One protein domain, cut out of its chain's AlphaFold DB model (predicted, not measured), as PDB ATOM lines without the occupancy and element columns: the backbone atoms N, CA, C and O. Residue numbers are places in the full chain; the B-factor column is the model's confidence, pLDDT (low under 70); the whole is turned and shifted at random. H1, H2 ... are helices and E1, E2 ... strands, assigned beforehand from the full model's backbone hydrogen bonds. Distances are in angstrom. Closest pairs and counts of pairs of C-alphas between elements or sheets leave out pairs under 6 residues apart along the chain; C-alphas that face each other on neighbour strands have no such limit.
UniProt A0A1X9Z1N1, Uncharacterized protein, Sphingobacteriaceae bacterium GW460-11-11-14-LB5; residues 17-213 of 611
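What this domain is: This is residues 17 to 213 of the 611 residues of an uncharacterized protein of Sphingobacteriaceae bacterium GW460-11-11-14-LB5 (UniProt A0A1X9Z1N1). Three strongly twisted sheets are stacked face to face, with the five-stranded sheet E1 E5 E6 E7 E8 in the middle, the sheet E2 E3 E4 over one face and the sheet E9 E10 E11 E12 over the other; helix H1 packs slantwise over E9 and E10. The printed part has 197 residues, with twelve named strands followed by one named helix, and its class is mostly strand. The middle sheet, in that order, is mixed; the other two, in the orders E2 E3 E4 and E9 E10 E11 E12, are antiparallel. The whole is compact and rounded, with a radius of gyration of the C-alphas of 15.8 A and spans of 45 by 43 by 36 A.

How they stand to each other: E2 (39 to 51), E3 (57 to 67) and E4 (70 to 81) make a meander, each strand the antiparallel neighbour of the one before; N 41 and O 64 are 2.8 A apart, and N 61 and O 78 2.7 A. E2 bends by 93 degrees at residue 47, and E4 by 87 degrees at residue 78. E1 (23 to 26) is parallel to E5 (91 to 94), with N 92 and O 23 at 3.2 A. E5, E6 (100 to 109), E7 (112 to 121) and E8 (124 to 135) form a second meander; N 93 and O 101, N 104 and O 116, and N 117 and O 129 are each 2.8 A apart. The closest C-alphas of E4 and E6, Phe 79 and Glu 106, are 5.2 A apart. E9 (139 to 147), E10 (150 to 157), E11 (162 to 169) and E12 (172 to 180) form the third meander; N 144 and O 152 are 2.8 A apart, N 153 and O 166 2.8 A, and N 165 and O 176 2.8 A. The closest C-alphas of E5 and E9, Ala 91 and Phe 142, are 5.9 A apart. H1 (183 to 198) is on this last sheet at a height over the sheet of 10.1 A, making two layers, a helix on one face of a sheet; its closest C-alphas with E9 are Tyr 190 and Tyr 140, at 6.8 A. Every O i to N i+4 pair of H1 is within hydrogen-bond range.

Where its parts are: E1 begins at C-alpha 23 (-18.067, -17.096, 9.663). E2 measures 27.0 A, E3 28.5 A, E6 28.3 A and E7 29.0 A. H1 measures 22.7 A and ends at C-alpha 198 (-11.336, -9.395, 8.622).

The domain as a whole: The two C-alphas farthest apart, Arg 47 and Arg 213, are 47.9 A apart. The printed part has no cut. The link from E1 to E2 is long, with 12 residues. The mean pLDDT of the printed part is 78.3, and 45 residues are under 70, among them residues 17 to 39 and 200 to 213.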
ATOM      1  N   VAL A  17     -10.935 -29.783   1.344       38.38
ATOM      2  CA  VAL A  17     -11.129 -28.366   1.029       38.38
ATOM      3  C   VAL A  17     -11.437 -27.702   2.365       38.38
ATOM      4  O   VAL A  17     -12.563 -27.795   2.838       38.38
ATOM      5  N   LEU A  18     -10.443 -27.064   2.989       37.50
ATOM      6  CA  LEU A  18     -10.712 -26.054   4.009       37.50
ATOM      7  C   LEU A  18     -11.524 -24.964   3.307       37.50
ATOM      8  O   LEU A  18     -10.939 -24.106   2.655       37.50
ATOM      9  N   LEU A  19     -12.858 -25.021   3.364       40.78
ATOM     10  CA  LEU A  19     -13.665 -23.865   2.993       40.78
ATOM     11  C   LEU A  19     -13.307 -22.777   4.014       40.78
ATOM     12  O   LEU A  19     -13.606 -22.966   5.195       40.78
ATOM     13  N   PRO A  20     -12.682 -21.657   3.617       39.72
ATOM     14  CA  PRO A  20     -12.252 -20.626   4.561       39.72
ATOM     15  C   PRO A  20     -13.417 -19.843   5.195       39.72
ATOM     16  O   PRO A  20     -13.187 -18.827   5.838       39.72
ATOM     17  N   ASN A  21     -14.668 -20.281   5.015       44.03
ATOM     18  CA  ASN A  21     -15.813 -19.371   5.040       44.03
ATOM     19  C   ASN A  21     -16.878 -19.686   6.081       44.03
ATOM     20  O   ASN A  21     -17.913 -19.037   6.051       44.03
ATOM     21  N   ALA A  22     -16.675 -20.623   7.010       49.94
ATOM     22  CA  ALA A  22     -17.516 -20.551   8.201       49.94
ATOM     23  C   ALA A  22     -17.232 -19.214   8.865       49.94
ATOM     24  O   ALA A  22     -16.063 -18.899   9.100       49.94
ATOM     25  N   VAL A  23     -18.271 -18.425   9.108       51.19
ATOM     26  CA  VAL A  23     -18.067 -17.096   9.663       51.19
ATOM     27  C   VAL A  23     -18.132 -17.136  11.179       51.19
ATOM     28  O   VAL A  23     -18.950 -17.857  11.754       51.19
ATOM     29  N   TRP A  24     -17.185 -16.440  11.807       52.19
ATOM     30  CA  TRP A  24     -16.894 -16.544  13.232       52.19
ATOM     31  C   TRP A  24     -17.414 -15.326  13.990       52.19
ATOM     32  O   TRP A  24     -17.330 -14.197  13.500       52.19
ATOM     33  N   ALA A  25     -17.886 -15.560  15.213       48.28
ATOM     34  CA  ALA A  25     -18.259 -14.520  16.164       48.28
ATOM     35  C   ALA A  25     -17.704 -14.834  17.572       48.28
ATOM     36  O   ALA A  25     -17.905 -15.942  18.069       48.28
ATOM     37  N   PHE A  26     -17.031 -13.863  18.211       46.62
ATOM     38  CA  PHE A  26     -16.526 -13.918  19.597       46.62
ATOM     39  C   PHE A  26     -17.254 -12.963  20.541       46.62
ATOM     40  O   PHE A  26     -17.359 -11.773  20.257       46.62
ATOM     41  N   ASP A  27     -17.689 -13.414  21.713       43.03
ATOM     42  CA  ASP A  27     -18.164 -12.488  22.751       43.03
ATOM     43  C   ASP A  27     -17.054 -11.529  23.255       43.03
ATOM     44  O   ASP A  27     -15.871 -11.866  23.281       43.03
ATOM     45  N   LYS A  28     -17.446 -10.309  23.658       43.31
ATOM     46  CA  LYS A  28     -16.607  -9.132  23.976       43.31
ATOM     47  C   LYS A  28     -15.490  -9.361  25.006       43.31
ATOM     48  O   LYS A  28     -14.625  -8.501  25.142       43.31
ATOM     49  N   ASN A  29     -15.490 -10.486  25.719       46.75
ATOM     50  CA  ASN A  29     -14.582 -10.762  26.833       46.75
ATOM     51  C   ASN A  29     -13.480 -11.799  26.531       46.75
ATOM     52  O   ASN A  29     -12.678 -12.103  27.416       46.75
ATOM     53  N   SER A  30     -13.387 -12.349  25.314       50.34
ATOM     54  CA  SER A  30     -12.333 -13.318  24.977       50.34
ATOM     55  C   SER A  30     -11.030 -12.622  24.548       50.34
ATOM     56  O   SER A  30     -10.803 -12.372  23.368       50.34
ATOM     57  N   ALA A  31     -10.140 -12.329  25.497       45.31
ATOM     58  CA  ALA A  31      -8.823 -11.714  25.254       45.31
ATOM     59  C   ALA A  31      -7.758 -12.681  24.663       45.31
ATOM     60  O   ALA A  31      -6.574 -12.579  24.981       45.31
ATOM     61  N   GLY A  32      -8.168 -13.658  23.847       54.47
ATOM     62  CA  GLY A  32      -7.282 -14.665  23.249       54.47
ATOM     63  C   GLY A  32      -6.683 -14.221  21.912       54.47
ATOM     64  O   GLY A  32      -7.311 -13.485  21.154       54.47
ATOM     65  N   SER A  33      -5.466 -14.675  21.600       55.47
ATOM     66  CA  SER A  33      -4.844 -14.437  20.293       55.47
ATOM     67  C   SER A  33      -5.633 -15.148  19.179       55.47
ATOM     68  O   SER A  33      -6.159 -16.238  19.393       55.47
ATOM     69  N   ALA A  34      -5.684 -14.587  17.962       56.16
ATOM     70  CA  ALA A  34      -6.368 -15.213  16.817       56.16
ATOM     71  C   ALA A  34      -5.841 -16.627  16.473       56.16
ATOM     72  O   ALA A  34      -6.509 -17.390  15.773       56.16
ATOM     73  N   ALA A  35      -4.649 -16.992  16.964       57.38
ATOM     74  CA  ALA A  35      -4.071 -18.323  16.805       57.38
ATOM     75  C   ALA A  35      -4.767 -19.398  17.664       57.38
ATOM     76  O   ALA A  35      -4.731 -20.570  17.290       57.38
ATOM     77  N   ASP A  36      -5.439 -19.004  18.751       60.66
ATOM     78  CA  ASP A  36      -6.082 -19.903  19.723       60.66
ATOM     79  C   ASP A  36      -7.592 -20.061  19.507       60.66
ATOM     80  O   ASP A  36      -8.292 -20.648  20.328       60.66
ATOM     81  N   ALA A  37      -8.129 -19.527  18.417       63.03
ATOM     82  CA  ALA A  37      -9.563 -19.516  18.210       63.03
ATOM     83  C   ALA A  37     -10.084 -20.764  17.470       63.03
ATOM     84  O   ALA A  37      -9.395 -21.375  16.645       63.03
ATOM     85  N   ASN A  38     -11.321 -21.148  17.798       66.25
ATOM     86  CA  ASN A  38     -11.978 -22.357  17.303       66.25
ATOM     87  C   ASN A  38     -12.187 -22.295  15.780       66.25
ATOM     88  O   ASN A  38     -12.902 -21.434  15.281       66.25
ATOM     89  N   LYS A  39     -11.611 -23.247  15.036       69.62
ATOM     90  CA  LYS A  39     -11.703 -23.351  13.575       69.62
ATOM     91  C   LYS A  39     -12.814 -24.276  13.127       69.62
ATOM     92  O   LYS A  39     -12.802 -25.458  13.442       69.62
ATOM     93  N   PHE A  40     -13.719 -23.784  12.294       73.31
ATOM     94  CA  PHE A  40     -14.628 -24.666  11.575       73.31
ATOM     95  C   PHE A  40     -13.882 -25.363  10.430       73.31
ATOM     96  O   PHE A  40     -13.290 -24.710   9.571       73.31
ATOM     97  N   VAL A  41     -13.902 -26.691  10.412       78.06
ATOM     98  CA  VAL A  41     -13.282 -27.517   9.376       78.06
ATOM     99  C   VAL A  41     -14.381 -28.288   8.667       78.06
ATOM    100  O   VAL A  41     -15.070 -29.111   9.266       78.06
ATOM    101  N   SER A  42     -14.536 -28.026   7.376       79.44
ATOM    102  CA  SER A  42     -15.473 -28.738   6.513       79.44
ATOM    103  C   SER A  42     -14.719 -29.698   5.597       79.44
ATOM    104  O   SER A  42     -13.632 -29.394   5.114       79.44
ATOM    105  N   ILE A  43     -15.281 -30.883   5.377       84.56
ATOM    106  CA  ILE A  43     -14.742 -31.896   4.467       84.56
ATOM    107  C   ILE A  43     -15.869 -32.283   3.507       84.56
ATOM    108  O   ILE A  43     -16.744 -33.089   3.830       84.56
ATOM    109  N   ALA A  44     -15.875 -31.655   2.331       83.62
ATOM    110  CA  ALA A  44     -16.908 -31.851   1.319       83.62
ATOM    111  C   ALA A  44     -16.686 -33.137   0.501       83.62
ATOM    112  O   ALA A  44     -15.607 -33.383  -0.040       83.62
ATOM    113  N   ASN A  45     -17.738 -33.937   0.333       88.88
ATOM    114  CA  ASN A  45     -17.768 -35.070  -0.585       88.88
ATOM    115  C   ASN A  45     -18.091 -34.586  -2.003       88.88
ATOM    116  O   ASN A  45     -19.250 -34.524  -2.411       88.88
ATOM    117  N   LEU A  46     -17.051 -34.303  -2.790       84.81
ATOM    118  CA  LEU A  46     -17.186 -33.761  -4.149       84.81
ATOM    119  C   LEU A  46     -17.970 -34.665  -5.123       84.81
ATOM    120  O   LEU A  46     -18.377 -34.209  -6.190       84.81
ATOM    121  N   ARG A  47     -18.192 -35.942  -4.774       89.44
ATOM    122  CA  ARG A  47     -18.974 -36.892  -5.582       89.44
ATOM    123  C   ARG A  47     -20.467 -36.885  -5.253       89.44
ATOM    124  O   ARG A  47     -21.253 -37.348  -6.074       89.44
ATOM    125  N   ARG A  48     -20.870 -36.402  -4.075       92.00
ATOM    126  CA  ARG A  48     -22.273 -36.387  -3.631       92.00
ATOM    127  C   ARG A  48     -22.712 -34.949  -3.410       92.00
ATOM    128  O   ARG A  48     -22.374 -34.339  -2.401       92.00
ATOM    129  N   PHE A  49     -23.478 -34.419  -4.357       92.38
ATOM    130  CA  PHE A  49     -24.011 -33.065  -4.280       92.38
ATOM    131  C   PHE A  49     -25.456 -32.989  -4.768       92.38
ATOM    132  O   PHE A  49     -25.914 -33.816  -5.555       92.38
ATOM    133  N   LYS A  50     -26.154 -31.960  -4.301       91.25
ATOM    134  CA  LYS A  50     -27.441 -31.494  -4.816       91.25
ATOM    135  C   LYS A  50     -27.217 -30.197  -5.592       91.25
ATOM    136  O   LYS A  50     -26.236 -29.495  -5.353       91.25
ATOM    137  N   ARG A  51     -28.111 -29.869  -6.522       87.75
ATOM    138  CA  ARG A  51     -28.073 -28.604  -7.266       87.75
ATOM    139  C   ARG A  51     -29.351 -27.824  -6.965       87.75
ATOM    140  O   ARG A  51     -30.436 -28.376  -7.116       87.75
ATOM    141  N   ALA A  52     -29.215 -26.578  -6.526       83.75
ATOM    142  CA  ALA A  52     -30.334 -25.651  -6.413       83.75
ATOM    143  C   ALA A  52     -30.731 -25.120  -7.803       83.75
ATOM    144  O   ALA A  52     -29.958 -25.202  -8.758       83.75
ATOM    145  N   GLU A  53     -31.930 -24.550  -7.929       79.06
ATOM    146  CA  GLU A  53     -32.433 -24.041  -9.216       79.06
ATOM    147  C   GLU A  53     -31.576 -22.919  -9.814       79.06
ATOM    148  O   GLU A  53     -31.429 -22.838 -11.029       79.06
ATOM    149  N   ASN A  54     -30.938 -22.099  -8.976       77.44
ATOM    150  CA  ASN A  54     -29.988 -21.070  -9.417       77.44
ATOM    151  C   ASN A  54     -28.644 -21.651  -9.915       77.44
ATOM    152  O   ASN A  54     -27.709 -20.905 -10.197       77.44
ATOM    153  N   GLY A  55     -28.526 -22.978  -9.997       85.69
ATOM    154  CA  GLY A  55     -27.344 -23.689 -10.469       85.69
ATOM    155  C   GLY A  55     -26.298 -23.969  -9.392       85.69
ATOM    156  O   GLY A  55     -25.344 -24.693  -9.683       85.69
ATOM    157  N   LEU A  56     -26.480 -23.458  -8.171       83.94
ATOM    158  CA  LEU A  56     -25.523 -23.608  -7.081       83.94
ATOM    159  C   LEU A  56     -25.465 -25.054  -6.578       83.94
ATOM    160  O   LEU A  56     -26.507 -25.685  -6.373       83.94
ATOM    161  N   ARG A  57     -24.258 -25.593  -6.373       88.44
ATOM    162  CA  ARG A  57     -24.089 -26.953  -5.843       88.44
ATOM    163  C   ARG A  57     -23.937 -26.949  -4.330       88.44
ATOM    164  O   ARG A  57     -23.254 -26.107  -3.755       88.44
ATOM    165  N   PHE A  58     -24.562 -27.942  -3.713       89.75
ATOM    166  CA  PHE A  58     -24.506 -28.215  -2.288       89.75
ATOM    167  C   PHE A  58     -23.898 -29.593  -2.094       89.75
ATOM    168  O   PHE A  58     -24.496 -30.586  -2.507       89.75
ATOM    169  N   PHE A  59     -22.715 -29.669  -1.503       90.69
ATOM    170  CA  PHE A  59     -21.995 -30.921  -1.308       90.69
ATOM    171  C   PHE A  59     -22.359 -31.540   0.037       90.69
ATOM    172  O   PHE A  59     -22.476 -30.835   1.039       90.69
ATOM    173  N   GLU A  60     -22.501 -32.865   0.071       93.31
ATOM    174  CA  GLU A  60     -22.558 -33.606   1.329       93.31
ATOM    175  C   GLU A  60     -21.240 -33.375   2.077       93.31
ATOM    176  O   GLU A  60     -20.180 -33.813   1.640       93.31
ATOM    177  N   THR A  61     -21.301 -32.661   3.189       89.19
ATOM    178  CA  THR A  61     -20.140 -32.106   3.873       89.19
ATOM    179  C   THR A  61     -20.120 -32.589   5.312       89.19
ATOM    180  O   THR A  61     -21.110 -32.481   6.036       89.19
ATOM    181  N   GLU A  62     -18.984 -33.145   5.719       90.12
ATOM    182  CA  GLU A  62     -18.691 -33.435   7.118       90.12
ATOM    183  C   GLU A  62     -18.164 -32.167   7.789       90.12
ATOM    184  O   GLU A  62     -17.264 -31.511   7.263       90.12
ATOM    185  N   LEU A  63     -18.738 -31.817   8.936       87.44
ATOM    186  CA  LEU A  63     -18.415 -30.595   9.659       87.44
ATOM    187  C   LEU A  63     -17.760 -30.910  10.995       87.44
ATOM    188  O   LEU A  63     -18.220 -31.776  11.741       87.44
ATOM    189  N   ASN A  64     -16.703 -30.167  11.299       86.81
ATOM    190  CA  ASN A  64     -15.935 -30.302  12.519       86.81
ATOM    191  C   ASN A  64     -15.599 -28.924  13.100       86.81
ATOM    192  O   ASN A  64     -15.428 -27.956  12.360       86.81
ATOM    193  N   ILE A  65     -15.444 -28.847  14.418       84.81
ATOM    194  CA  ILE A  65     -14.936 -27.672  15.131       84.81
ATOM    195  C   ILE A  65     -13.591 -28.052  15.751       84.81
ATOM    196  O   ILE A  65     -13.512 -28.858  16.674       84.81
ATOM    197  N   SER A  66     -12.520 -27.478  15.227       82.50
ATOM    198  CA  SER A  66     -11.155 -27.611  15.716       82.50
ATOM    199  C   SER A  66     -10.882 -26.545  16.771       82.50
ATOM    200  O   SER A  66     -10.640 -25.389  16.435       82.50
ATOM    201  N   LYS A  67     -10.868 -26.929  18.040       82.06
ATOM    202  CA  LYS A  67     -10.456 -26.069  19.153       82.06
ATOM    203  C   LYS A  67      -8.964 -26.252  19.456       82.06
ATOM    204  O   LYS A  67      -8.368 -27.239  19.008       82.06
ATOM    205  N   PRO A  68      -8.329 -25.376  20.254       76.25
ATOM    206  CA  PRO A  68      -7.010 -25.667  20.803       76.25
ATOM    207  C   PRO A  68      -7.050 -26.996  21.567       76.25
ATOM    208  O   PRO A  68      -7.675 -27.099  22.619       76.25
ATOM    209  N   LYS A  69      -6.361 -28.016  21.035       81.25
ATOM    210  CA  LYS A  69      -6.207 -29.375  21.599       81.25
ATOM    211  C   LYS A  69      -7.395 -30.337  21.454       81.25
ATOM    212  O   LYS A  69      -7.228 -31.502  21.807       81.25
ATOM    213  N   THR A  70      -8.547 -29.925  20.923       81.06
ATOM    214  CA  THR A  70      -9.684 -30.840  20.701       81.06
ATOM    215  C   THR A  70     -10.299 -30.672  19.316       81.06
ATOM    216  O   THR A  70     -10.278 -29.596  18.725       81.06
ATOM    217  N   PHE A  71     -10.834 -31.764  18.774       83.19
ATOM    218  CA  PHE A  71     -11.484 -31.787  17.468       83.19
ATOM    219  C   PHE A  71     -12.878 -32.380  17.635       83.19
ATOM    220  O   PHE A  71     -13.027 -33.561  17.943       83.19
ATOM    221  N   LEU A  72     -13.898 -31.541  17.489       85.62
ATOM    222  CA  LEU A  72     -15.287 -31.909  17.726       85.62
ATOM    223  C   LEU A  72     -15.952 -32.202  16.389       85.62
ATOM    224  O   LEU A  72     -16.144 -31.301  15.574       85.62
ATOM    225  N   LYS A  73     -16.297 -33.466  16.164       86.31
ATOM    226  CA  LYS A  73     -16.963 -33.916  14.943       86.31
ATOM    227  C   LYS A  73     -18.477 -33.864  15.104       86.31
ATOM    228  O   LYS A  73     -19.010 -34.392  16.081       86.31
ATOM    229  N   LEU A  74     -19.178 -33.262  14.141       86.31
ATOM    230  CA  LEU A  74     -20.635 -33.364  14.082       86.31
ATOM    231  C   LEU A  74     -21.039 -34.772  13.620       86.31
ATOM    232  O   LEU A  74     -20.398 -35.380  12.764       86.31
ATOM    233  N   HIS A  75     -22.102 -35.303  14.221       83.50
ATOM    234  CA  HIS A  75     -22.511 -36.704  14.072       83.50
ATOM    235  C   HIS A  75     -23.004 -37.059  12.659       83.50
ATOM    236  O   HIS A  75     -22.869 -38.209  12.237       83.50
ATOM    237  N   ARG A  76     -23.562 -36.090  11.921       90.38
ATOM    238  CA  ARG A  76     -24.064 -36.287  10.557       90.38
ATOM    239  C   ARG A  76     -23.421 -35.337   9.554       90.38
ATOM    240  O   ARG A  76     -22.785 -34.347   9.905       90.38
ATOM    241  N   LYS A  77     -23.581 -35.690   8.280       92.06
ATOM    242  CA  LYS A  77     -23.176 -34.872   7.133       92.06
ATOM    243  C   LYS A  77     -24.360 -34.025   6.676       92.06
ATOM    244  O   LYS A  77     -25.498 -34.482   6.769       92.06
ATOM    245  N   TYR A  78     -24.078 -32.840   6.148       91.94
ATOM    246  CA  TYR A  78     -25.088 -31.878   5.694       91.94
ATOM    247  C   TYR A  78     -24.834 -31.486   4.241       91.94
ATOM    248  O   TYR A  78     -23.683 -31.436   3.811       91.94
ATOM    249  N   PHE A  79     -25.875 -31.172   3.476       91.81
ATOM    250  CA  PHE A  79     -25.707 -30.610   2.130       91.81
ATOM    251  C   PHE A  79     -25.485 -29.093   2.189       91.81
ATOM    252  O   PHE A  79     -26.449 -28.335   2.287       91.81
ATOM    253  N   ILE A  80     -24.221 -28.664   2.096       87.94
ATOM    254  CA  ILE A  80     -23.781 -27.268   2.283       87.94
ATOM    255  C   ILE A  80     -23.292 -26.671   0.966       87.94
ATOM    256  O   ILE A  80     -22.674 -27.355   0.150       87.94
ATOM    257  N   SER A  81     -23.586 -25.388   0.774       85.88
ATOM    258  CA  SER A  81     -23.256 -24.600  -0.413       85.88
ATOM    259  C   SER A  81     -21.755 -24.570  -0.725       85.88
ATOM    260  O   SER A  81     -20.922 -24.405   0.163       85.88
ATOM    261  N   GLU A  82     -21.416 -24.662  -2.014       76.62
ATOM    262  CA  GLU A  82     -20.059 -24.422  -2.529       76.62
ATOM    263  C   GLU A  82     -19.683 -22.929  -2.575       76.62
ATOM    264  O   GLU A  82     -18.528 -22.588  -2.831       76.62
ATOM    265  N   ASN A  83     -20.656 -22.031  -2.374       68.88
ATOM    266  CA  ASN A  83     -20.478 -20.596  -2.566       68.88
ATOM    267  C   ASN A  83     -19.698 -19.950  -1.419       68.88
ATOM    268  O   ASN A  83     -20.102 -20.011  -0.261       68.88
ATOM    269  N   THR A  84     -18.639 -19.224  -1.764       57.22
ATOM    270  CA  THR A  84     -17.832 -18.431  -0.832       57.22
ATOM    271  C   THR A  84     -18.421 -17.050  -0.528       57.22
ATOM    272  O   THR A  84     -17.857 -16.309   0.268       57.22
ATOM    273  N   ALA A  85     -19.538 -16.674  -1.157       65.69
ATOM    274  CA  ALA A  85     -20.160 -15.356  -1.017       65.69
ATOM    275  C   ALA A  85     -21.166 -15.239   0.147       65.69
ATOM    276  O   ALA A  85     -21.902 -14.258   0.192       65.69
ATOM    277  N   GLY A  86     -21.240 -16.217   1.059       67.50
ATOM    278  CA  GLY A  86     -22.123 -16.160   2.239       67.50
ATOM    279  C   GLY A  86     -23.513 -16.764   2.077       67.50
ATOM    280  O   GLY A  86     -24.303 -16.798   3.022       67.50
ATOM    281  N   ILE A  87     -23.840 -17.255   0.882       78.44
ATOM    282  CA  ILE A  87     -25.126 -17.901   0.619       78.44
ATOM    283  C   ILE A  87     -25.128 -19.289   1.254       78.44
ATOM    284  O   ILE A  87     -24.320 -20.144   0.875       78.44
ATOM    285  N   CYS A  88     -26.056 -19.505   2.190       81.50
ATOM    286  CA  CYS A  88     -26.241 -20.764   2.910       81.50
ATOM    287  C   CYS A  88     -24.924 -21.280   3.512       81.50
ATOM    288  O   CYS A  88     -24.546 -22.440   3.342       81.50
ATOM    289  N   THR A  89     -24.196 -20.379   4.166       83.81
ATOM    290  CA  THR A  89     -22.916 -20.672   4.810       83.81
ATOM    291  C   THR A  89     -23.133 -20.916   6.307       83.81
ATOM    292  O   THR A  89     -23.850 -20.134   6.932       83.81
ATOM    293  N   PRO A  90     -22.556 -21.980   6.898       88.31
ATOM    294  CA  PRO A  90     -22.648 -22.211   8.335       88.31
ATOM    295  C   PRO A  90     -22.023 -21.075   9.153       88.31
ATOM    296  O   PRO A  90     -21.002 -20.508   8.757       88.31
ATOM    297  N   ALA A  91     -22.601 -20.795  10.321       86.94
ATOM    298  CA  ALA A  91     -22.126 -19.757  11.236       86.94
ATOM    299  C   ALA A  91     -21.883 -20.334  12.637       86.94
ATOM    300  O   ALA A  91     -22.747 -21.027  13.178       86.94
ATOM    301  N   LEU A  92     -20.726 -20.037  13.234       86.56
ATOM    302  CA  LEU A  92     -20.334 -20.507  14.569       86.56
ATOM    303  C   LEU A  92     -20.364 -19.349  15.574       86.56
ATOM    304  O   LEU A  92     -19.774 -18.298  15.322       86.56
ATOM    305  N   LEU A  93     -21.000 -19.580  16.720       86.31
ATOM    306  CA  LEU A  93     -20.991 -18.700  17.885       86.31
ATOM    307  C   LEU A  93     -20.404 -19.437  19.087       86.31
ATOM    308  O   LEU A  93     -20.853 -20.532  19.428       86.31
ATOM    309  N   GLU A  94     -19.436 -18.809  19.746       84.62
ATOM    310  CA  GLU A  94     -19.002 -19.186  21.089       84.62
ATOM    311  C   GLU A  94     -19.607 -18.205  22.095       84.62
ATOM    312  O   GLU A  94     -19.351 -17.001  22.046       84.62
ATOM    313  N   THR A  95     -20.460 -18.717  22.974       83.12
ATOM    314  CA  THR A  95     -21.170 -17.925  23.981       83.12
ATOM    315  C   THR A  95     -20.304 -17.715  25.228       83.12
ATOM    316  O   THR A  95     -19.319 -18.420  25.462       83.12
ATOM    317  N   TRP A  96     -20.692 -16.768  26.085       78.12
ATOM    318  CA  TRP A  96     -19.975 -16.434  27.326       78.12
ATOM    319  C   TRP A  96     -19.826 -17.612  28.304       78.12
ATOM    320  O   TRP A  96     -18.836 -17.708  29.031       78.12
ATOM    321  N   ASN A  97     -20.776 -18.548  28.295       81.75
ATOM    322  CA  ASN A  97     -20.732 -19.793  29.067       81.75
ATOM    323  C   ASN A  97     -19.915 -20.911  28.376       81.75
ATOM    324  O   ASN A  97     -19.975 -22.062  28.807       81.75
ATOM    325  N   LYS A  98     -19.130 -20.581  27.337       81.50
ATOM    326  CA  LYS A  98     -18.298 -21.493  26.526       81.50
ATOM    327  C   LYS A  98     -19.086 -22.556  25.754       81.50
ATOM    328  O   LYS A  98     -18.510 -23.542  25.278       81.50
ATOM    329  N   GLU A  99     -20.392 -22.370  25.593       85.50
ATOM    330  CA  GLU A  99     -21.179 -23.204  24.692       85.50
ATOM    331  C   GLU A  99     -20.867 -22.825  23.242       85.50
ATOM    332  O   GLU A  99     -20.494 -21.699  22.918       85.50
ATOM    333  N   ASN A 100     -20.929 -23.816  22.355       87.75
ATOM    334  CA  ASN A 100     -20.660 -23.619  20.937       87.75
ATOM    335  C   ASN A 100     -21.955 -23.883  20.179       87.75
ATOM    336  O   ASN A 100     -22.470 -25.000  20.217       87.75
ATOM    337  N   LEU A 101     -22.473 -22.856  19.513       91.06
ATOM    338  CA  LEU A 101     -23.678 -22.927  18.701       91.06
ATOM    339  C   LEU A 101     -23.302 -22.831  17.226       91.06
ATOM    340  O   LEU A 101     -22.649 -21.881  16.798       91.06
ATOM    341  N   VAL A 102     -23.722 -23.815  16.437       91.19
ATOM    342  CA  VAL A 102     -23.518 -23.831  14.987       91.19
ATOM    343  C   VAL A 102     -24.862 -23.710  14.302       91.19
ATOM    344  O   VAL A 102     -25.705 -24.590  14.449       91.19
ATOM    345  N   PHE A 103     -25.046 -22.657  13.514       92.75
ATOM    346  CA  PHE A 103     -26.152 -22.588  12.573       92.75
ATOM    347  C   PHE A 103     -25.751 -23.237  11.242       92.75
ATOM    348  O   PHE A 103     -24.717 -22.888  10.669       92.75
ATOM    349  N   ILE A 104     -26.564 -24.172  10.745       92.62
ATOM    350  CA  ILE A 104     -26.358 -24.876   9.477       92.62
ATOM    351  C   ILE A 104     -27.611 -24.745   8.603       92.62
ATOM    352  O   ILE A 104     -28.630 -25.373   8.900       92.62
ATOM    353  N   PRO A 105     -27.533 -23.996   7.492       91.50
ATOM    354  CA  PRO A 105     -28.520 -24.070   6.425       91.50
ATOM    355  C   PRO A 105     -28.214 -25.270   5.511       91.50
ATOM    356  O   PRO A 105     -27.146 -25.360   4.904       91.50
ATOM    357  N   GLU A 106     -29.153 -26.206   5.404       92.12
ATOM    358  CA  GLU A 106     -29.036 -27.426   4.598       92.12
ATOM    359  C   GLU A 106     -30.034 -27.410   3.436       92.12
ATOM    360  O   GLU A 106     -31.231 -27.205   3.638       92.12
ATOM    361  N   LEU A 107     -29.571 -27.699   2.214       89.19
ATOM    362  CA  LEU A 107     -30.472 -27.825   1.066       89.19
ATOM    363  C   LEU A 107     -31.336 -29.092   1.176       89.19
ATOM    364  O   LEU A 107     -30.831 -30.223   1.129       89.19
ATOM    365  N   TYR A 108     -32.656 -28.903   1.205       86.44
ATOM    366  CA  TYR A 108     -33.628 -29.988   1.160       86.44
ATOM    367  C   TYR A 108     -33.964 -30.396  -0.285       86.44
ATOM    368  O   TYR A 108     -33.358 -31.349  -0.793       86.44
ATOM    369  N   ARG A 109     -34.908 -29.684  -0.932       81.94
ATOM    370  CA  ARG A 109     -35.480 -29.947  -2.272       81.94
ATOM    371  C   ARG A 109     -36.113 -28.664  -2.849       81.94
ATOM    372  O   ARG A 109     -36.651 -27.881  -2.078       81.94
ATOM    373  N   ASP A 110     -36.066 -28.462  -4.171       69.56
ATOM    374  CA  ASP A 110     -36.826 -27.431  -4.914       69.56
ATOM    375  C   ASP A 110     -36.745 -26.017  -4.289       69.56
ATOM    376  O   ASP A 110     -37.753 -25.417  -3.931       69.56
ATOM    377  N   LYS A 111     -35.504 -25.527  -4.107       70.38
ATOM    378  CA  LYS A 111     -35.101 -24.256  -3.452       70.38
ATOM    379  C   LYS A 111     -35.256 -24.180  -1.935       70.38
ATOM    380  O   LYS A 111     -34.757 -23.232  -1.351       70.38
ATOM    381  N   LYS A 112     -35.875 -25.157  -1.287       84.06
ATOM    382  CA  LYS A 112     -36.160 -25.088   0.145       84.06
ATOM    383  C   LYS A 112     -34.999 -25.598   0.996       84.06
ATOM    384  O   LYS A 112     -34.338 -26.581   0.642       84.06
ATOM    385  N   TYR A 113     -34.805 -24.965   2.145       88.12
ATOM    386  CA  TYR A 113     -33.754 -25.267   3.107       88.12
ATOM    387  C   TYR A 113     -34.342 -25.699   4.440       88.12
ATOM    388  O   TYR A 113     -35.454 -25.326   4.815       88.12
ATOM    389  N   ASN A 114     -33.549 -26.480   5.158       93.62
ATOM    390  CA  ASN A 114     -33.718 -26.696   6.581       93.62
ATOM    391  C   ASN A 114     -32.669 -25.864   7.314       93.62
ATOM    392  O   ASN A 114     -31.521 -25.785   6.873       93.62
ATOM    393  N   GLY A 115     -33.058 -25.259   8.427       93.31
ATOM    394  CA  GLY A 115     -32.148 -24.561   9.319       93.31
ATOM    395  C   GLY A 115     -31.949 -25.384  10.574       93.31
ATOM    396  O   GLY A 115     -32.930 -25.775  11.204       93.31
ATOM    397  N   PHE A 116     -30.700 -25.626  10.956       94.75
ATOM    398  CA  PHE A 116     -30.365 -26.309  12.204       94.75
ATOM    399  C   PHE A 116     -29.526 -25.403  13.085       94.75
ATOM    400  O   PHE A 116     -28.543 -24.841  12.611       94.75
ATOM    401  N   ILE A 117     -29.874 -25.300  14.363       94.00
ATOM    402  CA  ILE A 117     -28.953 -24.842  15.399       94.00
ATOM    403  C   ILE A 117     -28.459 -26.065  16.148       94.00
ATOM    404  O   ILE A 117     -29.238 -26.881  16.630       94.00
ATOM    405  N   ILE A 118     -27.143 -26.186  16.234       92.75
ATOM    406  CA  ILE A 118     -26.474 -27.301  16.874       92.75
ATOM    407  C   ILE A 118     -25.693 -26.797  18.069       92.75
ATOM    408  O   ILE A 118     -24.782 -25.983  17.920       92.75
ATOM    409  N   LYS A 119     -26.003 -27.349  19.238       92.44
ATOM    410  CA  LYS A 119     -25.227 -27.162  20.455       92.44
ATOM    411  C   LYS A 119     -24.139 -28.223  20.536       92.44
ATOM    412  O   LYS A 119     -24.418 -29.425  20.576       92.44
ATOM    413  N   VAL A 120     -22.887 -27.776  20.575       88.38
ATOM    414  CA  VAL A 120     -21.704 -28.639  20.662       88.38
ATOM    415  C   VAL A 120     -21.109 -28.562  22.066       88.38
ATOM    416  O   VAL A 120     -20.753 -27.486  22.546       88.38
ATOM    417  N   CYS A 121     -20.979 -29.721  22.706       83.44
ATOM    418  CA  CYS A 121     -20.345 -29.905  24.008       83.44
ATOM    419  C   CYS A 121     -18.953 -30.534  23.871       83.44
ATOM    420  O   CYS A 121     -18.519 -30.897  22.779       83.44
ATOM    421  N   GLU A 122     -18.251 -30.707  24.994       79.06
ATOM    422  CA  GLU A 122     -16.884 -31.251  25.038       79.06
ATOM    423  C   GLU A 122     -16.733 -32.627  24.367       79.06
ATOM    424  O   GLU A 122     -15.689 -32.905  23.782       79.06
ATOM    425  N   ASN A 123     -17.785 -33.454  24.374       77.75
ATOM    426  CA  ASN A 123     -17.779 -34.802  23.790       77.75
ATOM    427  C   ASN A 123     -18.403 -34.882  22.380       77.75
ATOM    428  O   ASN A 123     -18.608 -35.982  21.868       77.75
ATOM    429  N   GLY A 124     -18.724 -33.746  21.748       76.44
ATOM    430  CA  GLY A 124     -19.348 -33.688  20.422       76.44
ATOM    431  C   GLY A 124     -20.749 -33.072  20.439       76.44
ATOM    432  O   GLY A 124     -20.990 -32.080  21.125       76.44
ATOM    433  N   LEU A 125     -21.669 -33.621  19.639       79.19
ATOM    434  CA  LEU A 125     -23.045 -33.123  19.552       79.19
ATOM    435  C   LEU A 125     -23.783 -33.312  20.886       79.19
ATOM    436  O   LEU A 125     -23.904 -34.439  21.361       79.19
ATOM    437  N   CYS A 126     -24.324 -32.227  21.433       81.94
ATOM    438  CA  CYS A 126     -25.254 -32.280  22.558       81.94
ATOM    439  C   CYS A 126     -26.706 -32.221  22.101       81.94
ATOM    440  O   CYS A 126     -27.526 -33.027  22.527       81.94
ATOM    441  N   GLU A 127     -27.016 -31.264  21.230       91.44
ATOM    442  CA  GLU A 127     -28.384 -30.971  20.825       91.44
ATOM    443  C   GLU A 127     -28.398 -30.490  19.376       91.44
ATOM    444  O   GLU A 127     -27.526 -29.724  18.960       91.44
ATOM    445  N   GLU A 128     -29.379 -30.947  18.605       93.12
ATOM    446  CA  GLU A 128     -29.676 -30.430  17.272       93.12
ATOM    447  C   GLU A 128     -31.138 -29.988  17.250       93.12
ATOM    448  O   GLU A 128     -32.048 -30.801  17.408       93.12
ATOM    449  N   THR A 129     -31.355 -28.695  17.035       94.25
ATOM    450  CA  THR A 129     -32.681 -28.089  16.953       94.25
ATOM    451  C   THR A 129     -32.927 -27.638  15.521       94.25
ATOM    452  O   THR A 129     -32.195 -26.803  14.987       94.25
ATOM    453  N   MET A 130     -33.963 -28.175  14.879       93.62
ATOM    454  CA  MET A 130     -34.418 -27.668  13.585       93.62
ATOM    455  C   MET A 130     -35.257 -26.410  13.815       93.62
ATOM    456  O   MET A 130     -36.250 -26.454  14.532       93.62
ATOM    457  N   ILE A 131     -34.843 -25.297  13.219       91.81
ATOM    458  CA  ILE A 131     -35.416 -23.969  13.476       91.81
ATOM    459  C   ILE A 131     -36.366 -23.491  12.372       91.81
ATOM    460  O   ILE A 131     -37.240 -22.669  12.618       91.81
ATOM    461  N   PHE A 132     -36.214 -24.031  11.165       88.31
ATOM    462  CA  PHE A 132     -37.167 -23.914  10.065       88.31
ATOM    463  C   PHE A 132     -37.014 -25.129   9.149       88.31
ATOM    464  O   PHE A 132     -35.927 -25.714   9.050       88.31
ATOM    465  N   SER A 133     -38.104 -25.524   8.489       91.06
ATOM    466  CA  SER A 133     -38.155 -26.730   7.663       91.06
ATOM    467  C   SER A 133     -38.805 -26.439   6.324       91.06
ATOM    468  O   SER A 133     -39.953 -26.013   6.258       91.06
ATOM    469  N   HIS A 134     -38.091 -26.740   5.246       88.25
ATOM    470  CA  HIS A 134     -38.590 -26.579   3.885       88.25
ATOM    471  C   HIS A 134     -38.979 -25.128   3.525       88.25
ATOM    472  O   HIS A 134     -39.970 -24.897   2.818       88.25
ATOM    473  N   GLU A 135     -38.163 -24.168   3.955       85.50
ATOM    474  CA  GLU A 135     -38.378 -22.729   3.755       85.50
ATOM    475  C   GLU A 135     -37.237 -22.105   2.942       85.50
ATOM    476  O   GLU A 135     -36.115 -22.610   2.934       85.50
ATOM    477  N   ASN A 136     -37.498 -20.994   2.249       82.94
ATOM    478  CA  ASN A 136     -36.483 -20.230   1.509       82.94
ATOM    479  C   ASN A 136     -35.674 -19.293   2.432       82.94
ATOM    480  O   ASN A 136     -35.358 -18.158   2.078       82.94
ATOM    481  N   GLN A 137     -35.342 -19.789   3.622       84.62
ATOM    482  CA  GLN A 137     -34.676 -19.063   4.700       84.62
ATOM    483  C   GLN A 137     -33.234 -19.542   4.894       84.62
ATOM    484  O   GLN A 137     -32.805 -20.542   4.312       84.62
ATOM    485  N   GLY A 138     -32.457 -18.818   5.702       75.88
ATOM    486  CA  GLY A 138     -31.052 -19.161   5.953       75.88
ATOM    487  C   GLY A 138     -30.080 -18.698   4.869       75.88
ATOM    488  O   GLY A 138     -28.911 -19.096   4.887       75.88
ATOM    489  N   TYR A 139     -30.529 -17.860   3.930       80.00
ATOM    490  CA  TYR A 139     -29.611 -17.095   3.091       80.00
ATOM    491  C   TYR A 139     -28.922 -16.057   3.978       80.00
ATOM    492  O   TYR A 139     -29.570 -15.513   4.860       80.00
ATOM    493  N   TYR A 140     -27.623 -15.807   3.791       84.88
ATOM    494  CA  TYR A 140     -26.856 -14.820   4.570       84.88
ATOM    495  C   TYR A 140     -27.169 -14.844   6.075       84.88
ATOM    496  O   TYR A 140     -27.882 -13.987   6.593       84.88
ATOM    497  N   ALA A 141     -26.657 -15.853   6.773       88.12
ATOM    498  CA  ALA A 141     -26.882 -15.999   8.203       88.12
ATOM    499  C   ALA A 141     -25.660 -15.579   9.019       88.12
ATOM    500  O   ALA A 141     -24.519 -15.808   8.608       88.12
ATOM    501  N   PHE A 142     -25.912 -14.969  10.173       86.19
ATOM    502  CA  PHE A 142     -24.887 -14.509  11.102       86.19
ATOM    503  C   PHE A 142     -25.461 -14.357  12.514       86.19
ATOM    504  O   PHE A 142     -26.648 -14.095  12.705       86.19
ATOM    505  N   TRP A 143     -24.607 -14.527  13.516       87.12
ATOM    506  CA  TRP A 143     -24.965 -14.362  14.923       87.12
ATOM    507  C   TRP A 143     -24.818 -12.900  15.325       87.12
ATOM    508  O   TRP A 143     -23.747 -12.357  15.120       87.12
ATOM    509  N   GLY A 144     -25.857 -12.275  15.873       84.12
ATOM    510  CA  GLY A 144     -25.815 -10.881  16.328       84.12
ATOM    511  C   GLY A 144     -25.754 -10.742  17.849       84.12
ATOM    512  O   GLY A 144     -25.623 -11.727  18.577       84.12
ATOM    513  N   LYS A 145     -25.902  -9.500  18.331       82.19
ATOM    514  CA  LYS A 145     -25.973  -9.176  19.765       82.19
ATOM    515  C   LYS A 145     -27.041 -10.010  20.484       82.19
ATOM    516  O   LYS A 145     -28.122 -10.264  19.945       82.19
ATOM    517  N   GLU A 146     -26.748 -10.389  21.726       84.75
ATOM    518  CA  GLU A 146     -27.710 -11.076  22.584       84.75
ATOM    519  C   GLU A 146     -29.011 -10.276  22.729       84.75
ATOM    520  O   GLU A 146     -28.998  -9.065  22.967       84.75
ATOM    521  N   TYR A 147     -30.140 -10.968  22.599       84.19
ATOM    522  CA  TYR A 147     -31.479 -10.417  22.770       84.19
ATOM    523  C   TYR A 147     -32.162 -11.158  23.916       84.19
ATOM    524  O   TYR A 147     -32.144 -12.387  23.960       84.19
ATOM    525  N   LEU A 148     -32.711 -10.409  24.878       86.12
ATOM    526  CA  LEU A 148     -33.266 -10.955  26.128       86.12
ATOM    527  C   LEU A 148     -32.278 -11.861  26.897       86.12
ATOM    528  O   LEU A 148     -32.682 -12.801  27.574       86.12
ATOM    529  N   GLY A 149     -30.974 -11.570  26.797       85.81
ATOM    530  CA  GLY A 149     -29.906 -12.332  27.458       85.81
ATOM    531  C   GLY A 149     -29.577 -13.679  26.805       85.81
ATOM    532  O   GLY A 149     -28.857 -14.477  27.399       85.81
ATOM    533  N   GLY A 150     -30.113 -13.950  25.610       88.19
ATOM    534  CA  GLY A 150     -29.843 -15.161  24.842       88.19
ATOM    535  C   GLY A 150     -29.179 -14.882  23.489       88.19
ATOM    536  O   GLY A 150     -29.230 -13.757  22.989       88.19
ATOM    537  N   PRO A 151     -28.571 -15.907  22.866       89.75
ATOM    538  CA  PRO A 151     -27.973 -15.802  21.540       89.75
ATOM    539  C   PRO A 151     -29.023 -15.484  20.468       89.75
ATOM    540  O   PRO A 151     -30.123 -16.042  20.466       89.75
ATOM    541  N   THR A 152     -28.647 -14.627  19.517       90.56
ATOM    542  CA  THR A 152     -29.528 -14.166  18.437       90.56
ATOM    543  C   THR A 152     -28.942 -14.528  17.078       90.56
ATOM    544  O   THR A 152     -27.833 -14.112  16.750       90.56
ATOM    545  N   LEU A 153     -29.693 -15.255  16.255       91.19
ATOM    546  CA  LEU A 153     -29.352 -15.547  14.867       91.19
ATOM    547  C   LEU A 153     -30.145 -14.630  13.938       91.19
ATOM    548  O   LEU A 153     -31.373 -14.631  13.964       91.19
ATOM    549  N   TYR A 154     -29.463 -13.905  13.065       90.19
ATOM    550  CA  TYR A 154     -30.096 -13.227  11.944       90.19
ATOM    551  C   TYR A 154     -29.913 -14.059  10.681       90.19
ATOM    552  O   TYR A 154     -28.845 -14.626  10.443       90.19
ATOM    553  N   HIS A 155     -30.960 -14.148   9.869       90.75
ATOM    554  CA  HIS A 155     -30.915 -14.843   8.585       90.75
ATOM    555  C   HIS A 155     -31.898 -14.211   7.605       90.75
ATOM    556  O   HIS A 155     -32.841 -13.539   8.007       90.75
ATOM    557  N   TYR A 156     -31.655 -14.373   6.314       90.56
ATOM    558  CA  TYR A 156     -32.451 -13.750   5.269       90.56
ATOM    559  C   TYR A 156     -33.410 -14.748   4.616       90.56
ATOM    560  O   TYR A 156     -33.029 -15.866   4.246       90.56
ATOM    561  N   ASP A 157     -34.656 -14.311   4.464       89.50
ATOM    562  CA  ASP A 157     -35.721 -15.011   3.759       89.50
ATOM    563  C   ASP A 157     -35.830 -14.474   2.326       89.50
ATOM    564  O   ASP A 157     -36.261 -13.342   2.098       89.50
ATOM    565  N   MET A 158     -35.442 -15.301   1.353       82.56
ATOM    566  CA  MET A 158     -35.461 -14.953  -0.073       82.56
ATOM    567  C   MET A 158     -36.868 -14.924  -0.677       82.56
ATOM    568  O   MET A 158     -37.031 -14.406  -1.777       82.56
ATOM    569  N   GLU A 159     -37.863 -15.519  -0.020       82.19
ATOM    570  CA  GLU A 159     -39.240 -15.548  -0.517       82.19
ATOM    571  C   GLU A 159     -40.025 -14.345  -0.019       82.19
ATOM    572  O   GLU A 159     -40.752 -13.715  -0.785       82.19
ATOM    573  N   THR A 160     -39.844 -13.987   1.253       81.81
ATOM    574  CA  THR A 160     -40.502 -12.802   1.805       81.81
ATOM    575  C   THR A 160     -39.686 -11.527   1.625       81.81
ATOM    576  O   THR A 160     -40.234 -10.449   1.842       81.81
ATOM    577  N   PHE A 161     -38.416 -11.616   1.220       84.06
ATOM    578  CA  PHE A 161     -37.464 -10.502   1.170       84.06
ATOM    579  C   PHE A 161     -37.330  -9.802   2.522       84.06
ATOM    580  O   PHE A 161     -37.412  -8.580   2.608       84.06
ATOM    581  N   HIS A 162     -37.185 -10.577   3.596       86.25
ATOM    582  CA  HIS A 162     -37.022 -10.043   4.947       86.25
ATOM    583  C   HIS A 162     -35.738 -10.549   5.590       86.25
ATOM    584  O   HIS A 162     -35.392 -11.727   5.503       86.25
ATOM    585  N   LEU A 163     -35.069  -9.654   6.315       88.50
ATOM    586  CA  LEU A 163     -34.165 -10.056   7.377       88.50
ATOM    587  C   LEU A 163     -35.012 -10.569   8.545       88.50
ATOM    588  O   LEU A 163     -35.921  -9.893   9.035       88.50
ATOM    589  N   MET A 164     -34.700 -11.773   8.980       90.12
ATOM    590  CA  MET A 164     -35.332 -12.470  10.081       90.12
ATOM    591  C   MET A 164     -34.384 -12.453  11.280       90.12
ATOM    592  O   MET A 164     -33.169 -12.558  11.118       90.12
ATOM    593  N   ARG A 165     -34.933 -12.322  12.486       91.88
ATOM    594  CA  ARG A 165     -34.211 -12.435  13.755       91.88
ATOM    595  C   ARG A 165     -34.796 -13.583  14.529       91.88
ATOM    596  O   ARG A 165     -35.987 -13.591  14.833       91.88
ATOM    597  N   MET A 166     -33.930 -14.481  14.936       92.50
ATOM    598  CA  MET A 166     -34.293 -15.639  15.704       92.50
ATOM    599  C   MET A 166     -33.544 -15.656  17.028       92.50
ATOM    600  O   MET A 166     -32.351 -15.376  17.071       92.50
ATOM    601  N   HIS A 167     -34.243 -15.956  18.111       92.81
ATOM    602  CA  HIS A 167     -33.667 -15.994  19.454       92.81
ATOM    603  C   HIS A 167     -34.334 -17.093  20.277       92.81
ATOM    604  O   HIS A 167     -35.426 -17.546  19.930       92.81
ATOM    605  N   SER A 168     -33.662 -17.545  21.333       88.81
ATOM    606  CA  SER A 168     -34.191 -18.571  22.231       88.81
ATOM    607  C   SER A 168     -35.020 -17.936  23.347       88.81
ATOM    608  O   SER A 168     -34.484 -17.191  24.164       88.81
ATOM    609  N   GLU A 169     -36.295 -18.293  23.437       87.38
ATOM    610  CA  GLU A 169     -37.212 -17.911  24.510       87.38
ATOM    611  C   GLU A 169     -37.842 -19.190  25.089       87.38
ATOM    612  O   GLU A 169     -38.381 -20.020  24.360       87.38
ATOM    613  N   ASN A 170     -37.726 -19.401  26.407       88.00
ATOM    614  CA  ASN A 170     -38.245 -20.594  27.101       88.00
ATOM    615  C   ASN A 170     -37.780 -21.945  26.505       88.00
ATOM    616  O   ASN A 170     -38.530 -22.920  26.486       88.00
ATOM    617  N   GLY A 171     -36.538 -22.004  26.011       84.81
ATOM    618  CA  GLY A 171     -35.964 -23.207  25.391       84.81
ATOM    619  C   GLY A 171     -36.452 -23.482  23.964       84.81
ATOM    620  O   GLY A 171     -36.151 -24.538  23.415       84.81
ATOM    621  N   GLN A 172     -37.194 -22.555  23.355       89.50
ATOM    622  CA  GLN A 172     -37.630 -22.633  21.964       89.50
ATOM    623  C   GLN A 172     -37.043 -21.482  21.154       89.50
ATOM    624  O   GLN A 172     -36.952 -20.353  21.626       89.50
ATOM    625  N   TRP A 173     -36.670 -21.756  19.908       92.00
ATOM    626  CA  TRP A 173     -36.224 -20.719  18.987       92.00
ATOM    627  C   TRP A 173     -37.423 -20.066  18.306       92.00
ATOM    628  O   TRP A 173     -38.192 -20.739  17.622       92.00
ATOM    629  N   ILE A 174     -37.565 -18.754  18.476       89.88
ATOM    630  CA  ILE A 174     -38.658 -17.968  17.906       89.88
ATOM    631  C   ILE A 174     -38.112 -17.057  16.817       89.88
ATOM    632  O   ILE A 174     -37.142 -16.329  17.034       89.88
ATOM    633  N   ASN A 175     -38.750 -17.095  15.646       88.38
ATOM    634  CA  ASN A 175     -38.354 -16.364  14.447       88.38
ATOM    635  C   ASN A 175     -39.252 -15.131  14.232       88.38
ATOM    636  O   ASN A 175     -40.470 -15.251  14.126       88.38
ATOM    637  N   HIS A 176     -38.656 -13.943  14.139       85.38
ATOM    638  CA  HIS A 176     -39.349 -12.668  13.947       85.38
ATOM    639  C   HIS A 176     -38.896 -11.981  12.664       85.38
ATOM    640  O   HIS A 176     -37.702 -11.901  12.380       85.38
ATOM    641  N   LYS A 177     -39.841 -11.391  11.928       80.50
ATOM    642  CA  LYS A 177     -39.521 -10.465  10.835       80.50
ATOM    643  C   LYS A 177     -38.934  -9.183  11.422       80.50
ATOM    644  O   LYS A 177     -39.575  -8.545  12.254       80.50
ATOM    645  N   VAL A 178     -37.728  -8.822  10.992       76.31
ATOM    646  CA  VAL A 178     -37.032  -7.601  11.430       76.31
ATOM    647  C   VAL A 178     -37.368  -6.471  10.481       76.31
ATOM    648  O   VAL A 178     -37.971  -5.480  10.879       76.31
ATOM    649  N   MET A 179     -36.982  -6.628   9.214       74.31
ATOM    650  CA  MET A 179     -37.156  -5.595   8.203       74.31
ATOM    651  C   MET A 179     -37.122  -6.191   6.795       74.31
ATOM    652  O   MET A 179     -36.396  -7.165   6.577       74.31
ATOM    653  N   PRO A 180     -37.886  -5.631   5.841       75.44
ATOM    654  CA  PRO A 180     -37.725  -5.986   4.442       75.44
ATOM    655  C   PRO A 180     -36.313  -5.615   3.956       75.44
ATOM    656  O   PRO A 180     -35.715  -4.668   4.447       75.44
ATOM    657  N   MET A 181     -35.747  -6.366   3.025       75.62
ATOM    658  CA  MET A 181     -34.461  -6.057   2.394       75.62
ATOM    659  C   MET A 181     -34.400  -6.792   1.062       75.62
ATOM    660  O   MET A 181     -34.856  -7.930   0.997       75.62
ATOM    661  N   TYR A 182     -33.863  -6.195   0.005       78.69
ATOM    662  CA  TYR A 182     -33.686  -6.878  -1.278       78.69
ATOM    663  C   TYR A 182     -32.429  -7.777  -1.288       78.69
ATOM    664  O   TYR A 182     -31.502  -7.566  -0.498       78.69
ATOM    665  N   PRO A 183     -32.359  -8.801  -2.166       80.19
ATOM    666  CA  PRO A 183     -31.247  -9.758  -2.182       80.19
ATOM    667  C   PRO A 183     -29.849  -9.154  -2.407       80.19
ATOM    668  O   PRO A 183     -28.848  -9.715  -1.959       80.19
ATOM    669  N   ASP A 184     -29.750  -8.036  -3.120       78.06
ATOM    670  CA  ASP A 184     -28.503  -7.312  -3.369       78.06
ATOM    671  C   ASP A 184     -28.071  -6.456  -2.169       78.06
ATOM    672  O   ASP A 184     -26.884  -6.443  -1.834       78.06
ATOM    673  N   GLU A 185     -29.021  -5.826  -1.473       77.06
ATOM    674  CA  GLU A 185     -28.786  -5.066  -0.237       77.06
ATOM    675  C   GLU A 185     -28.208  -5.958   0.867       77.06
ATOM    676  O   GLU A 185     -27.165  -5.638   1.445       77.06
ATOM    677  N   ILE A 186     -28.819  -7.126   1.107       83.38
ATOM    678  CA  ILE A 186     -28.315  -8.073   2.113       83.38
ATOM    679  C   ILE A 186     -26.930  -8.598   1.735       83.38
ATOM    680  O   ILE A 186     -26.075  -8.773   2.602       83.38
ATOM    681  N   ALA A 187     -26.655  -8.773   0.439       80.50
ATOM    682  CA  ALA A 187     -25.342  -9.190  -0.031       80.50
ATOM    683  C   ALA A 187     -24.273  -8.107   0.206       80.50
ATOM    684  O   ALA A 187     -23.134  -8.436   0.543       80.50
ATOM    685  N   VAL A 188     -24.610  -6.821   0.035       78.50
ATOM    686  CA  VAL A 188     -23.712  -5.698   0.366       78.50
ATOM    687  C   VAL A 188     -23.449  -5.653   1.865       78.50
ATOM    688  O   VAL A 188     -22.282  -5.641   2.263       78.50
ATOM    689  N   LEU A 189     -24.508  -5.692   2.678       79.94
ATOM    690  CA  LEU A 189     -24.405  -5.670   4.134       79.94
ATOM    691  C   LEU A 189     -23.527  -6.823   4.635       79.94
ATOM    692  O   LEU A 189     -22.582  -6.615   5.393       79.94
ATOM    693  N   TYR A 190     -23.777  -8.036   4.144       80.88
ATOM    694  CA  TYR A 190     -23.007  -9.220   4.503       80.88
ATOM    695  C   TYR A 190     -21.517  -9.088   4.135       80.88
ATOM    696  O   TYR A 190     -20.644  -9.398   4.949       80.88
ATOM    697  N   ARG A 191     -21.195  -8.572   2.938       80.38
ATOM    698  CA  ARG A 191     -19.801  -8.340   2.509       80.38
ATOM    699  C   ARG A 191     -19.084  -7.300   3.365       80.38
ATOM    700  O   ARG A 191     -17.936  -7.523   3.740       80.38
ATOM    701  N   GLN A 192     -19.745  -6.185   3.675       77.50
ATOM    702  CA  GLN A 192     -19.179  -5.150   4.546       77.50
ATOM    703  C   GLN A 192     -18.823  -5.723   5.920       77.50
ATOM    704  O   GLN A 192     -17.777  -5.413   6.479       77.50
ATOM    705  N   GLN A 193     -19.654  -6.622   6.434       72.69
ATOM    706  CA  GLN A 193     -19.467  -7.225   7.751       72.69
ATOM    707  C   GLN A 193     -18.329  -8.237   7.762       72.69
ATOM    708  O   GLN A 193     -17.508  -8.235   8.677       72.69
ATOM    709  N   LEU A 194     -18.213  -9.050   6.708       71.94
ATOM    710  CA  LEU A 194     -17.029  -9.884   6.499       71.94
ATOM    711  C   LEU A 194     -15.744  -9.050   6.444       71.94
ATOM    712  O   LEU A 194     -14.731  -9.444   7.020       71.94
ATOM    713  N   GLN A 195     -15.783  -7.893   5.783       77.19
ATOM    714  CA  GLN A 195     -14.637  -6.992   5.700       77.19
ATOM    715  C   GLN A 195     -14.269  -6.410   7.072       77.19
ATOM    716  O   GLN A 195     -13.097  -6.435   7.440       77.19
ATOM    717  N   GLN A 196     -15.249  -5.933   7.842       68.88
ATOM    718  CA  GLN A 196     -15.030  -5.394   9.190       68.88
ATOM    719  C   GLN A 196     -14.485  -6.454  10.157       68.88
ATOM    720  O   GLN A 196     -13.572  -6.166  10.934       68.88
ATOM    721  N   LEU A 197     -14.986  -7.693  10.067       65.44
ATOM    722  CA  LEU A 197     -14.454  -8.833  10.817       65.44
ATOM    723  C   LEU A 197     -12.997  -9.119  10.426       65.44
ATOM    724  O   LEU A 197     -12.135  -9.229  11.293       65.44
ATOM    725  N   GLY A 198     -12.698  -9.178   9.123       68.50
ATOM    726  CA  GLY A 198     -11.336  -9.395   8.622       68.50
ATOM    727  C   GLY A 198     -10.345  -8.296   9.022       68.50
ATOM    728  O   GLY A 198      -9.146  -8.549   9.103       68.50
ATOM    729  N   GLN A 199     -10.839  -7.089   9.307       75.44
ATOM    730  CA  GLN A 199     -10.055  -5.952   9.798       75.44
ATOM    731  C   GLN A 199      -9.959  -5.890  11.333       75.44
ATOM    732  O   GLN A 199      -9.316  -4.983  11.857       75.44
ATOM    733  N   GLY A 200     -10.605  -6.808  12.061       67.62
ATOM    734  CA  GLY A 200     -10.651  -6.805  13.527       67.62
ATOM    735  C   GLY A 200     -11.458  -5.649  14.135       67.62
ATOM    736  O   GLY A 200     -11.358  -5.403  15.333       67.62
ATOM    737  N   GLN A 201     -12.255  -4.932  13.332       65.19
ATOM    738  CA  GLN A 201     -13.114  -3.832  13.802       65.19
ATOM    739  C   GLN A 201     -14.331  -4.337  14.580       65.19
ATOM    740  O   GLN A 201     -14.944  -3.600  15.350       65.19
ATOM    741  N   LEU A 202     -14.680  -5.601  14.367       59.88
ATOM    742  CA  LEU A 202     -15.772  -6.278  15.027       59.88
ATOM    743  C   LEU A 202     -15.251  -7.541  15.713       59.88
ATOM    744  O   LEU A 202     -14.568  -8.347  15.086       59.88
ATOM    745  N   SER A 203     -15.611  -7.731  16.985       56.00
ATOM    746  CA  SER A 203     -15.380  -8.999  17.693       56.00
ATOM    747  C   SER A 203     -16.379 -10.086  17.265       56.00
ATOM    748  O   SER A 203     -16.082 -11.272  17.348       56.00
ATOM    749  N   GLN A 204     -17.549  -9.688  16.754       57.97
ATOM    750  CA  GLN A 204     -18.581 -10.554  16.171       57.97
ATOM    751  C   GLN A 204     -19.065  -9.943  14.868       57.97
ATOM    752  O   GLN A 204     -19.239  -8.725  14.819       57.97
ATOM    753  N   GLN A 205     -19.381 -10.754  13.855       52.28
ATOM    754  CA  GLN A 205     -20.271 -10.280  12.793       52.28
ATOM    755  C   GLN A 205     -21.523  -9.693  13.458       52.28
ATOM    756  O   GLN A 205     -22.272 -10.432  14.060       52.28
ATOM    757  N   PHE A 206     -21.730  -8.377  13.396       59.91
ATOM    758  CA  PHE A 206     -22.821  -7.659  14.076       59.91
ATOM    759  C   PHE A 206     -22.793  -7.594  15.614       59.91
ATOM    760  O   PHE A 206     -23.784  -7.862  16.293       59.91
ATOM    761  N   GLY A 207     -21.728  -7.002  16.162       51.62
ATOM    762  CA  GLY A 207     -21.783  -6.321  17.468       51.62
ATOM    763  C   GLY A 207     -22.637  -5.033  17.483       51.62
ATOM    764  O   GLY A 207     -22.558  -4.256  18.439       51.62
ATOM    765  N   HIS A 208     -23.412  -4.772  16.424       48.97
ATOM    766  CA  HIS A 208     -24.305  -3.627  16.314       48.97
ATOM    767  C   HIS A 208     -25.710  -4.049  16.742       48.97
ATOM    768  O   HIS A 208     -26.248  -5.039  16.249       48.97
ATOM    769  N   ASP A 209     -26.286  -3.317  17.691       50.34
ATOM    770  CA  ASP A 209     -27.670  -3.524  18.083       50.34
ATOM    771  C   ASP A 209     -28.546  -3.079  16.910       50.34
ATOM    772  O   ASP A 209     -28.658  -1.881  16.643       50.34
ATOM    773  N   PHE A 210     -29.179  -4.022  16.207       55.50
ATOM    774  CA  PHE A 210     -30.395  -3.699  15.466       55.50
ATOM    775  C   PHE A 210     -31.507  -3.486  16.499       55.50
ATOM    776  O   PHE A 210     -32.506  -4.210  16.519       55.50
ATOM    777  N   GLU A 211     -31.335  -2.498  17.385       46.03
ATOM    778  CA  GLU A 211     -32.472  -1.839  17.995       46.03
ATOM    779  C   GLU A 211     -33.269  -1.342  16.799       46.03
ATOM    780  O   GLU A 211     -32.886  -0.373  16.142       46.03
ATOM    781  N   ILE A 212     -34.352  -2.048  16.469       46.72
ATOM    782  CA  ILE A 212     -35.373  -1.557  15.556       46.72
ATOM    783  C   ILE A 212     -36.019  -0.374  16.280       46.72
ATOM    784  O   ILE A 212     -37.129  -0.448  16.803       46.72
ATOM    785  N   ARG A 213     -35.295   0.742  16.367       41.75
ATOM    786  CA  ARG A 213     -35.919   2.041  16.521       41.75
ATOM    787  C   ARG A 213     -36.798   2.180  15.290       41.75
ATOM    788  O   ARG A 213     -36.402   1.769  14.196       41.75
TER     789      ARG A 213